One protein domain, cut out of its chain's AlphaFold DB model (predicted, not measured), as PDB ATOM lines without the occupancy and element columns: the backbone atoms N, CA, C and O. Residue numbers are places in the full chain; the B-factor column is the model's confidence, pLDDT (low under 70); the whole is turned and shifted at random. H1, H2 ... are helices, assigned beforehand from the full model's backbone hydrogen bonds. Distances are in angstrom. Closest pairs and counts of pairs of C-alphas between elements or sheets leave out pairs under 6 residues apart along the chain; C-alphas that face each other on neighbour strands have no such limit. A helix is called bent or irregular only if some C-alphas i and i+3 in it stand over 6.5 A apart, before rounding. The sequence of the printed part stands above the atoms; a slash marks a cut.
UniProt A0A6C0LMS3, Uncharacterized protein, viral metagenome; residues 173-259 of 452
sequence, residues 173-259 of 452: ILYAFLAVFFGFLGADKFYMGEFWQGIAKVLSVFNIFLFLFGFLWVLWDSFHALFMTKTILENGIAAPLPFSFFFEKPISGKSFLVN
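Overview. This is residues 173 to 259 of the 452 residues of an uncharacterized protein of viral metagenome (UniProt A0A6C0LMS3). Two antiparallel helices, H1 and H4, lie side by side, and H3 crosses steeply where H1 ends and H4 begins, with short H2 packed on H1 and H3. Near the other end of H4, H5 and tiny H6 make a small pair joined by a long loop that goes out and folds back. The printed part has 87 residues with six named helices, H1 to H6 in chain order, and no named strand: all helix. It is compact, with a radius of gyration of the C-alphas of 11.9 A, and elongated, spanning 41 by 25 by 21 A.

Along the chain. Find C-alpha 173 at (114.977, 100.750, 60.241); from there H1 runs to residue 185, 17.5 A away. It is irregular: C-alphas 181 and 184 are 7.8 A apart. Next come H2, residues 187 to 191, and H3, residues 195 to 206, 16.7 A long. H4, residues 211 to 227, starts at (91.072, 111.532, 57.228) and runs 23.8 A. H5 is residues 229 to 235; H6, residues 253 to 256, ends at (115.353, 96.125, 51.712).

Arrangement. Look at Val 180 and Ser 222, the closest C-alphas of H1 and H4, 4.8 A apart: these helices touch at a shallow tilt of 10 degrees, opposite ways. H2 touches H1, closest at C-alphas 178 and 188, 4.9 A. Residues 201 to 205 of H3 touch residues 211 to 218 of H4, closest at C-alphas 205 and 214, 4.4 A, at a steep tilt of 58 degrees. H5 touches H6, closest at C-alphas 233 and 253, 4.3 A; H5 and H1 are apart. Every O i to N i+4 pair is within hydrogen-bond range in H2, H3, H4 and H5, and 7 of 9 in H1; H6 is too short for such a pair.

Size, cuts and confidence. The farthest C-alphas, Phe 209 and Asn 259, are 41.8 A apart. The printed part has no cut; the link from H5 to H6 is long. Residues 257 to 259 have pLDDT under 70.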
ATOM      1  N   ILE A 173     115.095  99.943  59.015       85.88
ATOM      2  CA  ILE A 173     114.977 100.750  60.241       85.88
ATOM      3  C   ILE A 173     114.540 102.177  59.902       85.88
ATOM      4  O   ILE A 173     113.643 102.713  60.550       85.88
ATOM      5  N   LEU A 174     115.127 102.779  58.860       84.75
ATOM      6  CA  LEU A 174     114.713 104.105  58.404       84.75
ATOM      7  C   LEU A 174     113.269 104.087  57.893       84.75
ATOM      8  O   LEU A 174     112.497 104.975  58.235       84.75
ATOM      9  N   TYR A 175     112.883 103.061  57.132       92.69
ATOM     10  CA  TYR A 175     111.492 102.880  56.723       92.69
ATOM     11  C   TYR A 175     110.540 102.802  57.922       92.69
ATOM     12  O   TYR A 175     109.541 103.516  57.944       92.69
ATOM     13  N   ALA A 176     110.853 101.984  58.929       92.31
ATOM     14  CA  ALA A 176     110.014 101.817  60.109       92.31
ATOM     15  C   ALA A 176     109.897 103.120  60.909       92.31
ATOM     16  O   ALA A 176     108.799 103.519  61.296       92.31
ATOM     17  N   PHE A 177     111.012 103.831  61.079       88.19
ATOM     18  CA  PHE A 177     111.030 105.155  61.691       88.19
ATOM     19  C   PHE A 177     110.139 106.146  60.923       88.19
ATOM     20  O   PHE A 177     109.290 106.814  61.516       88.19
ATOM     21  N   LEU A 178     110.277 106.203  59.595       90.25
ATOM     22  CA  LEU A 178     109.448 107.052  58.745       90.25
ATOM     23  C   LEU A 178     107.973 106.657  58.809       90.25
ATOM     24  O   LEU A 178     107.128 107.542  58.837       90.25
ATOM     25  N   ALA A 179     107.646 105.367  58.870       94.56
ATOM     26  CA  ALA A 179     106.267 104.898  58.961       94.56
ATOM     27  C   ALA A 179     105.604 105.337  60.275       94.56
ATOM     28  O   ALA A 179     104.482 105.844  60.240       94.56
ATOM     29  N   VAL A 180     106.317 105.214  61.399       92.12
ATOM     30  CA  VAL A 180     105.808 105.538  62.741       92.12
ATOM     31  C   VAL A 180     105.684 107.044  62.960       92.12
ATOM     32  O   VAL A 180     104.636 107.523  63.389       92.12
ATOM     33  N   PHE A 181     106.738 107.807  62.668       88.50
ATOM     34  CA  PHE A 181     106.782 109.232  63.014       88.50
ATOM     35  C   PHE A 181     106.323 110.143  61.881       88.50
ATOM     36  O   PHE A 181     105.818 111.230  62.139       88.50
ATOM     37  N   PHE A 182     106.474 109.706  60.632       92.81
ATOM     38  CA  PHE A 182     106.236 110.525  59.441       92.81
ATOM     39  C   PHE A 182     105.272 109.875  58.450       92.81
ATOM     40  O   PHE A 182     105.095 110.373  57.334       92.81
ATOM     41  N   GLY A 183     104.598 108.795  58.856       92.69
ATOM     42  CA  GLY A 183     103.676 108.074  57.990       92.69
ATOM     43  C   GLY A 183     102.520 108.959  57.542       92.69
ATOM     44  O   GLY A 183     102.053 108.835  56.413       92.69
ATOM     45  N   PHE A 184     102.099 109.907  58.381       93.50
ATOM     46  CA  PHE A 184     101.028 110.853  58.059       93.50
ATOM     47  C   PHE A 184     101.391 111.830  56.926       93.50
ATOM     48  O   PHE A 184     100.502 112.373  56.276       93.50
ATOM     49  N   LEU A 185     102.687 112.005  56.643       94.06
ATOM     50  CA  LEU A 185     103.195 112.760  55.493       94.06
ATOM     51  C   LEU A 185     103.516 111.864  54.289       94.06
ATOM     52  O   LEU A 185     104.104 112.335  53.320       94.06
ATOM     53  N   GLY A 186     103.203 110.566  54.345       93.06
ATOM     54  CA  GLY A 186     103.554 109.613  53.292       93.06
ATOM     55  C   GLY A 186     105.060 109.398  53.109       93.06
ATOM     56  O   GLY A 186     105.471 108.824  52.101       93.06
ATOM     57  N   ALA A 187     105.889 109.844  54.061       90.88
ATOM     58  CA  ALA A 187     107.347 109.816  53.946       90.88
ATOM     59  C   ALA A 187     107.891 108.390  53.784       90.88
ATOM     60  O   ALA A 187     108.837 108.168  53.032       90.88
ATOM     61  N   ASP A 188     107.248 107.414  54.422       94.12
ATOM     62  CA  ASP A 188     107.579 105.997  54.294       94.12
ATOM     63  C   ASP A 188     107.376 105.474  52.860       94.12
ATOM     64  O   ASP A 188     108.198 104.709  52.352       94.12
ATOM     65  N   LYS A 189     106.334 105.943  52.163       93.94
ATOM     66  CA  LYS A 189     106.049 105.572  50.767       93.94
ATOM     67  C   LYS A 189     106.967 106.293  49.788       93.94
ATOM     68  O   LYS A 189     107.491 105.663  48.871       93.94
ATOM     69  N   PHE A 190     107.236 107.577  50.021       91.00
ATOM     70  CA  PHE A 190     108.222 108.320  49.233       91.00
ATOM     71  C   PHE A 190     109.616 107.702  49.349       91.00
ATOM     72  O   PHE A 190     110.291 107.529  48.337       91.00
ATOM     73  N   TYR A 191     110.011 107.273  50.550       87.56
ATOM     74  CA  TYR A 191     111.265 106.557  50.776       87.56
ATOM     75  C   TYR A 191     111.325 105.217  50.029       87.56
ATOM     76  O   TYR A 191     112.357 104.840  49.470       87.56
ATOM     77  N   MET A 192     110.189 104.523  49.936       88.44
ATOM     78  CA  MET A 192     110.053 103.328  49.104       88.44
ATOM     79  C   MET A 192     110.067 103.614  47.594       88.44
ATOM     80  O   MET A 192     110.148 102.663  46.818       88.44
ATOM     81  N   GLY A 193     110.080 104.874  47.155       84.75
ATOM     82  CA  GLY A 193     109.989 105.260  45.742       84.75
ATOM     83  C   GLY A 193     108.565 105.187  45.181       84.75
ATOM     84  O   GLY A 193     108.359 105.378  43.985       84.75
ATOM     85  N   GLU A 194     107.573 104.945  46.035       90.56
ATOM     86  CA  GLU A 194     106.165 104.789  45.671       90.56
ATOM     87  C   GLU A 194     105.459 106.145  45.748       90.56
ATOM     88  O   GLU A 194     104.660 106.426  46.647       90.56
ATOM     89  N   PHE A 195     105.799 107.022  44.802       87.75
ATOM     90  CA  PHE A 195     105.384 108.426  44.806       87.75
ATOM     91  C   PHE A 195     103.860 108.612  44.885       87.75
ATOM     92  O   PHE A 195     103.367 109.377  45.715       87.75
ATOM     93  N   TRP A 196     103.096 107.870  44.077       93.06
ATOM     94  CA  TRP A 196     101.633 107.971  44.059       93.06
ATOM     95  C   TRP A 196     100.980 107.488  45.355       93.06
ATOM     96  O   TRP A 196     100.006 108.093  45.801       93.06
ATOM     97  N   GLN A 197     101.536 106.456  45.998       94.81
ATOM     98  CA  GLN A 197     101.052 106.008  47.306       94.81
ATOM     99  C   GLN A 197     101.346 107.052  48.387       94.81
ATOM    100  O   GLN A 197     100.490 107.312  49.228       94.81
ATOM    101  N   GLY A 198     102.519 107.694  48.339       92.69
ATOM    102  CA  GLY A 198     102.860 108.795  49.241       92.69
ATOM    103  C   GLY A 198     101.903 109.978  49.104       92.69
ATOM    104  O   GLY A 198     101.339 110.417  50.105       92.69
ATOM    105  N   ILE A 199     101.628 110.432  47.874       91.50
ATOM    106  CA  ILE A 199     100.639 111.497  47.626       91.50
ATOM    107  C   ILE A 199      99.247 111.081  48.106       91.50
ATOM    108  O   ILE A 199      98.588 111.863  48.789       91.50
ATOM    109  N   ALA A 200      98.792 109.867  47.790       95.44
ATOM    110  CA  ALA A 200      97.483 109.384  48.230       95.44
ATOM    111  C   ALA A 200      97.371 109.342  49.762       95.44
ATOM    112  O   ALA A 200      96.339 109.715  50.324       95.44
ATOM    113  N   LYS A 201      98.446 108.953  50.452       95.69
ATOM    114  CA  LYS A 201      98.512 108.947  51.916       95.69
ATOM    115  C   LYS A 201      98.456 110.368  52.487       95.69
ATOM    116  O   LYS A 201      97.636 110.626  53.358       95.69
ATOM    117  N   VAL A 202      99.208 111.319  51.927       94.62
ATOM    118  CA  VAL A 202      99.124 112.745  52.309       94.62
ATOM    119  C   VAL A 202      97.714 113.294  52.085       94.62
ATOM    120  O   VAL A 202      97.108 113.850  52.999       94.62
ATOM    121  N   LEU A 203      97.154 113.113  50.888       95.12
ATOM    122  CA  LEU A 203      95.821 113.617  50.557       95.12
ATOM    123  C   LEU A 203      94.744 112.988  51.437       95.12
ATOM    124  O   LEU A 203      93.830 113.688  51.855       95.12
ATOM    125  N   SER A 204      94.848 111.696  51.748       95.81
ATOM    126  CA  SER A 204      93.882 111.041  52.632       95.81
ATOM    127  C   SER A 204      93.980 111.537  54.070       95.81
ATOM    128  O   SER A 204      92.945 111.720  54.694       95.81
ATOM    129  N   VAL A 205      95.177 111.837  54.580       94.69
ATOM    130  CA  VAL A 205      95.360 112.401  55.926       94.69
ATOM    131  C   VAL A 205      94.885 113.857  56.016       94.69
ATOM    132  O   VAL A 205      94.296 114.242  57.016       94.69
ATOM    133  N   PHE A 206      95.096 114.695  55.003       91.50
ATOM    134  CA  PHE A 206      94.709 116.115  55.092       91.50
ATOM    135  C   PHE A 206      93.308 116.425  54.547       91.50
ATOM    136  O   PHE A 206      92.819 117.544  54.698       91.50
ATOM    137  N   ASN A 207      92.629 115.452  53.940       94.19
ATOM    138  CA  ASN A 207      91.255 115.608  53.476       94.19
ATOM    139  C   ASN A 207      90.267 115.180  54.566       94.19
ATOM    140  O   ASN A 207      90.250 114.024  54.972       94.19
ATOM    141  N   ILE A 208      89.384 116.089  54.984       94.62
ATOM    142  CA  ILE A 208      88.421 115.843  56.070       94.62
ATOM    143  C   ILE A 208      87.513 114.624  55.836       94.62
ATOM    144  O   ILE A 208      87.159 113.938  56.793       94.62
ATOM    145  N   PHE A 209      87.177 114.307  54.582       94.19
ATOM    146  CA  PHE A 209      86.338 113.153  54.241       94.19
ATOM    147  C   PHE A 209      87.114 111.833  54.228       94.19
ATOM    148  O   PHE A 209      86.524 110.771  54.408       94.19
ATOM    149  N   LEU A 210      88.428 111.891  54.010       93.69
ATOM    150  CA  LEU A 210      89.295 110.715  53.908       93.69
ATOM    151  C   LEU A 210      90.200 110.534  55.129       93.69
ATOM    152  O   LEU A 210      90.868 109.506  55.218       93.69
ATOM    153  N   PHE A 211      90.177 111.478  56.074       93.44
ATOM    154  CA  PHE A 211      91.072 111.532  57.228       93.44
ATOM    155  C   PHE A 211      91.109 110.217  57.994       93.44
ATOM    156  O   PHE A 211      92.186 109.721  58.309       93.44
ATOM    157  N   LEU A 212      89.943 109.610  58.239       95.38
ATOM    158  CA  LEU A 212      89.864 108.336  58.945       95.38
ATOM    159  C   LEU A 212      90.605 107.226  58.182       95.38
ATOM    160  O   LEU A 212      91.377 106.487  58.783       95.38
ATOM    161  N   PHE A 213      90.431 107.141  56.860       95.38
ATOM    162  CA  PHE A 213      91.131 106.164  56.024       95.38
ATOM    163  C   PHE A 213      92.635 106.441  55.959       95.38
ATOM    164  O   PHE A 213      93.427 105.506  56.066       95.38
ATOM    165  N   GLY A 214      93.037 107.708  55.836       95.31
ATOM    166  CA  GLY A 214      94.446 108.100  55.869       95.31
ATOM    167  C   GLY A 214      95.104 107.766  57.205       95.31
ATOM    168  O   GLY A 214      96.181 107.177  57.239       95.31
ATOM    169  N   PHE A 215      94.431 108.048  58.320       94.56
ATOM    170  CA  PHE A 215      94.922 107.728  59.657       94.56
ATOM    171  C   PHE A 215      95.010 106.215  59.900       94.56
ATOM    172  O   PHE A 215      96.031 105.737  60.396       94.56
ATOM    173  N   LEU A 216      94.001 105.438  59.480       96.12
ATOM    174  CA  LEU A 216      94.075 103.971  59.497       96.12
ATOM    175  C   LEU A 216      95.254 103.461  58.663       96.12
ATOM    176  O   LEU A 216      95.907 102.502  59.070       96.12
ATOM    177  N   TRP A 217      95.569 104.112  57.539       97.12
ATOM    178  CA  TRP A 217      96.739 103.770  56.736       97.12
ATOM    179  C   TRP A 217      98.049 104.011  57.496       97.12
ATOM    180  O   TRP A 217      98.917 103.137  57.530       97.12
ATOM    181  N   VAL A 218      98.187 105.144  58.185       96.44
ATOM    182  CA  VAL A 218      99.356 105.416  59.041       96.44
ATOM    183  C   VAL A 218      99.513 104.354  60.129       96.44
ATOM    184  O   VAL A 218     100.611 103.820  60.303       96.44
ATOM    185  N   LEU A 219      98.427 104.011  60.829       95.50
ATOM    186  CA  LEU A 219      98.446 102.980  61.869       95.50
ATOM    187  C   LEU A 219      98.782 101.599  61.304       95.50
ATOM    188  O   LEU A 219      99.561 100.872  61.912       95.50
ATOM    189  N   TRP A 220      98.233 101.252  60.139       95.56
ATOM    190  CA  TRP A 220      98.513  99.997  59.449       95.56
ATOM    191  C   TRP A 220      99.999  99.852  59.120       95.56
ATOM    192  O   TRP A 220     100.605  98.847  59.495       95.56
ATOM    193  N   ASP A 221     100.593 100.859  58.474       95.69
ATOM    194  CA  ASP A 221     102.015 100.833  58.117       95.69
ATOM    195  C   ASP A 221     102.900 100.822  59.373       95.69
ATOM    196  O   ASP A 221     103.860 100.058  59.432       95.69
ATOM    197  N   SER A 222     102.547 101.595  60.407       95.25
ATOM    198  CA  SER A 222     103.269 101.608  61.691       95.25
ATOM    199  C   SER A 222     103.216 100.249  62.390       95.25
ATOM    200  O   SER A 222     104.232  99.751  62.872       95.25
ATOM    201  N   PHE A 223     102.041  99.617  62.422       94.94
ATOM    202  CA  PHE A 223     101.853  98.300  63.020       94.94
ATOM    203  C   PHE A 223     102.650  97.232  62.269       94.94
ATOM    204  O   PHE A 223     103.355  96.442  62.893       94.94
ATOM    205  N   HIS A 224     102.605  97.237  60.936       94.56
ATOM    206  CA  HIS A 224     103.395  96.299  60.142       94.56
ATOM    207  C   HIS A 224     104.891  96.535  60.347       94.56
ATOM    208  O   HIS A 224     105.637  95.576  60.532       94.56
ATOM    209  N   ALA A 225     105.327  97.796  60.365       93.56
ATOM    210  CA  ALA A 225     106.722  98.161  60.575       93.56
ATOM    211  C   ALA A 225     107.261  97.753  61.955       93.56
ATOM    212  O   ALA A 225     108.441  97.443  62.078       93.56
ATOM    213  N   LEU A 226     106.424  97.737  62.994       90.75
ATOM    214  CA  LEU A 226     106.853  97.373  64.348       90.75
ATOM    215  C   LEU A 226     106.699  95.878  64.649       90.75
ATOM    216  O   LEU A 226     107.517  95.322  65.376       90.75
ATOM    217  N   PHE A 227     105.666  95.227  64.108       93.38
ATOM    218  CA  PHE A 227     105.276  93.872  64.521       93.38
ATOM    219  C   PHE A 227     105.312  92.827  63.401       93.38
ATOM    220  O   PHE A 227     105.314  91.634  63.693       93.38
ATOM    221  N   MET A 228     105.353  93.229  62.127       92.81
ATOM    222  CA  MET A 228     105.337  92.311  60.978       92.81
ATOM    223  C   MET A 228     106.588  92.428  60.099       92.81
ATOM    224  O   MET A 228     106.518  92.276  58.878       92.81
ATOM    225  N   THR A 229     107.754  92.657  60.706       90.31
ATOM    226  CA  THR A 229     109.033  92.828  59.994       90.31
ATOM    227  C   THR A 229     109.315  91.722  58.986       90.31
ATOM    228  O   THR A 229     109.601  92.014  57.827       90.31
ATOM    229  N   LYS A 230     109.153  90.456  59.385       88.88
ATOM    230  CA  LYS A 230     109.379  89.306  58.501       88.88
ATOM    231  C   LYS A 230     108.487  89.356  57.257       88.88
ATOM    232  O   LYS A 230     108.972  89.216  56.139       88.88
ATOM    233  N   THR A 231     107.196  89.623  57.445       90.38
ATOM    234  CA  THR A 231     106.229  89.718  56.346       90.38
ATOM    235  C   THR A 231     106.575  90.858  55.393       90.38
ATOM    236  O   THR A 231     106.480  90.667  54.184       90.38
ATOM    237  N   ILE A 232     107.029  92.003  55.913       90.56
ATOM    238  CA  ILE A 232     107.457  93.136  55.083       90.56
ATOM    239  C   ILE A 232     108.675  92.772  54.238       90.56
ATOM    240  O   ILE A 232     108.708  93.090  53.052       90.56
ATOM    241  N   LEU A 233     109.675  92.123  54.835       88.88
ATOM    242  CA  LEU A 233     110.910  91.770  54.138       88.88
ATOM    243  C   LEU A 233     110.668  90.713  53.049       88.88
ATOM    244  O   LEU A 233     111.201  90.836  51.948       88.88
ATOM    245  N   GLU A 234     109.827  89.714  53.326       89.38
ATOM    246  CA  GLU A 234     109.552  88.610  52.396       89.38
ATOM    247  C   GLU A 234     108.524  88.983  51.317       89.38
ATOM    248  O   GLU A 234     108.768  88.794  50.122       89.38
ATOM    249  N   ASN A 235     107.378  89.529  51.728       90.31
ATOM    250  CA  ASN A 235     106.209  89.723  50.862       90.31
ATOM    251  C   ASN A 235     105.994  91.183  50.458       90.31
ATOM    252  O   ASN A 235     105.209  91.462  49.550       90.31
ATOM    253  N   GLY A 236     106.691  92.114  51.109       90.38
ATOM    254  CA  GLY A 236     106.443  93.533  50.932       90.38
ATOM    255  C   GLY A 236     105.283  94.067  51.765       90.38
ATOM    256  O   GLY A 236     104.766  93.402  52.662       90.38
ATOM    257  N   ILE A 237     104.868  95.296  51.460       91.31
ATOM    258  CA  ILE A 237     103.727  95.955  52.112       91.31
ATOM    259  C   ILE A 237     102.625  96.211  51.100       91.31
ATOM    260  O   ILE A 237     102.832  96.899  50.102       91.31
ATOM    261  N   ALA A 238     101.438  95.689  51.396       94.06
ATOM    262  CA  ALA A 238     100.214  96.050  50.701       94.06
ATOM    263  C   ALA A 238      99.566  97.271  51.368       94.06
ATOM    264  O   ALA A 238      99.606  97.422  52.595       94.06
ATOM    265  N   ALA A 239      98.951  98.131  50.556       93.81
ATOM    266  CA  ALA A 239      98.110  99.202  51.067       93.81
ATOM    267  C   ALA A 239      96.898  98.602  51.812       93.81
ATOM    268  O   ALA A 239      96.392  97.555  51.403       93.81
ATOM    269  N   PRO A 240      96.411  99.230  52.891       94.50
ATOM    270  CA  PRO A 240      95.203  98.777  53.564       94.50
ATOM    271  C   PRO A 240      93.960  99.067  52.718       94.50
ATOM    272  O   PRO A 240      93.974  99.904  51.814       94.50
ATOM    273  N   LEU A 241      92.849  98.404  53.034       93.06
ATOM    274  CA  LEU A 241      91.550  98.723  52.440       93.06
ATOM    275  C   LEU A 241      91.103 100.146  52.842       93.06
ATOM    276  O   LEU A 241      91.307 100.539  53.992       93.06
ATOM    277  N   PRO A 242      90.471 100.922  51.939       93.00
ATOM    278  CA  PRO A 242      90.108 100.580  50.556       93.00
ATOM    279  C   PRO A 242      91.222 100.850  49.525       93.00
ATOM    280  O   PRO A 242      91.025 100.618  48.335       93.00
ATOM    281  N   PHE A 243      92.388 101.352  49.937       92.06
ATOM    282  CA  PHE A 243      93.458 101.760  49.021       92.06
ATOM    283  C   PHE A 243      94.074 100.600  48.234       92.06
ATOM    284  O   PHE A 243      94.533 100.811  47.113       92.06
ATOM    285  N   SER A 244      94.011  99.372  48.751       93.00
ATOM    286  CA  SER A 244      94.401  98.169  48.003       93.00
ATOM    287  C   SER A 244      93.610  97.958  46.706       93.00
ATOM    288  O   SER A 244      94.098  97.261  45.825       93.00
ATOM    289  N   PHE A 245      92.413  98.546  46.559       93.06
ATOM    290  CA  PHE A 245      91.659  98.496  45.298       93.06
ATOM    291  C   PHE A 245      92.286  99.355  44.196       93.06
ATOM    292  O   PHE A 245      92.067  99.098  43.019       93.06
ATOM    293  N   PHE A 246      93.052 100.378  44.574       93.69
ATOM    294  CA  PHE A 246      93.732 101.278  43.641       93.69
ATOM    295  C   PHE A 246      95.210 100.913  43.470       93.69
ATOM    296  O   PHE A 246      95.794 101.159  42.417       93.69
ATOM    297  N   PHE A 247      95.817 100.318  44.500       92.19
ATOM    298  CA  PHE A 247      97.222  99.925  44.524       92.19
ATOM    299  C   PHE A 247      97.341  98.405  44.661       92.19
ATOM    300  O   PHE A 247      97.596  97.879  45.743       92.19
ATOM    301  N   GLU A 248      97.148  97.697  43.547       88.38
ATOM    302  CA  GLU A 248      97.167  96.226  43.517       88.38
ATOM    303  C   GLU A 248      98.557  95.641  43.791       88.38
ATOM    304  O   GLU A 248      98.688  94.530  44.308       88.38
ATOM    305  N   LYS A 249      99.614  96.377  43.431       90.31
ATOM    306  CA  LYS A 249     100.983  95.886  43.537       90.31
ATOM    307  C   LYS A 249     101.551  96.183  44.932       90.31
ATOM    308  O   LYS A 249     101.730  97.358  45.260       90.31
ATOM    309  N   PRO A 250     101.882  95.158  45.740       88.44
ATOM    310  CA  PRO A 250     102.562  95.377  47.008       88.44
ATOM    311  C   PRO A 250     103.959  95.957  46.766       88.44
ATOM    312  O   PRO A 250     104.640  95.622  45.789       88.44
ATOM    313  N   ILE A 251     104.397  96.816  47.682       86.94
ATOM    314  CA  ILE A 251     105.740  97.396  47.669       86.94
ATOM    315  C   ILE A 251     106.732  96.274  47.945       86.94
ATOM    316  O   ILE A 251     106.706  95.704  49.028       86.94
ATOM    317  N   SER A 252     107.604  95.957  46.990       86.75
ATOM    318  CA  SER A 252     108.509  94.807  47.097       86.75
ATOM    319  C   SER A 252     109.461  94.915  48.295       86.75
ATOM    320  O   SER A 252     110.343  95.781  48.328       86.75
ATOM    321  N   GLY A 253     109.348  93.961  49.225       82.88
ATOM    322  CA  GLY A 253     110.256  93.805  50.366       82.88
ATOM    323  C   GLY A 253     111.704  93.522  49.965       82.88
ATOM    324  O   GLY A 253     112.639  93.894  50.667       82.88
ATOM    325  N   LYS A 254     111.913  92.982  48.756       82.62
ATOM    326  CA  LYS A 254     113.251  92.708  48.206       82.62
ATOM    327  C   LYS A 254     114.118  93.958  48.103       82.62
ATOM    328  O   LYS A 254     115.333  93.840  48.110       82.62
ATOM    329  N   SER A 255     113.510  95.145  48.038       77.25
ATOM    330  CA  SER A 255     114.245  96.413  48.020       77.25
ATOM    331  C   SER A 255     114.985  96.726  49.331       77.25
ATOM    332  O   SER A 255     115.916  97.528  49.307       77.25
ATOM    333  N   PHE A 256     114.624  96.067  50.440       79.06
ATOM    334  CA  PHE A 256     115.353  96.125  51.712       79.06
ATOM    335  C   PHE A 256     116.510  95.124  51.804       79.06
ATOM    336  O   PHE A 256     117.394  95.292  52.634       79.06
ATOM    337  N   LEU A 257     116.485  94.064  50.991       66.75
ATOM    338  CA  LEU A 257     117.379  92.906  51.116       66.75
ATOM    339  C   LEU A 257     118.582  92.963  50.169       66.75
ATOM    340  O   LEU A 257     119.298  91.976  50.046       66.75
ATOM    341  N   VAL A 258     118.785  94.071  49.450       55.91
ATOM    342  CA  VAL A 258     119.621  94.032  48.244       55.91
ATOM    343  C   VAL A 258     121.105  93.777  48.515       55.91
ATOM    344  O   VAL A 258     121.729  93.249  47.611       55.91
ATOM    345  N   ASN A 259     121.687  94.027  49.694       49.97
ATOM    346  CA  ASN A 259     123.136  93.780  49.849       49.97
ATOM    347  C   ASN A 259     123.651  93.540  51.279       49.97
ATOM    348  O   ASN A 259     124.861  93.483  51.516       49.97
TER     349      ASN A 259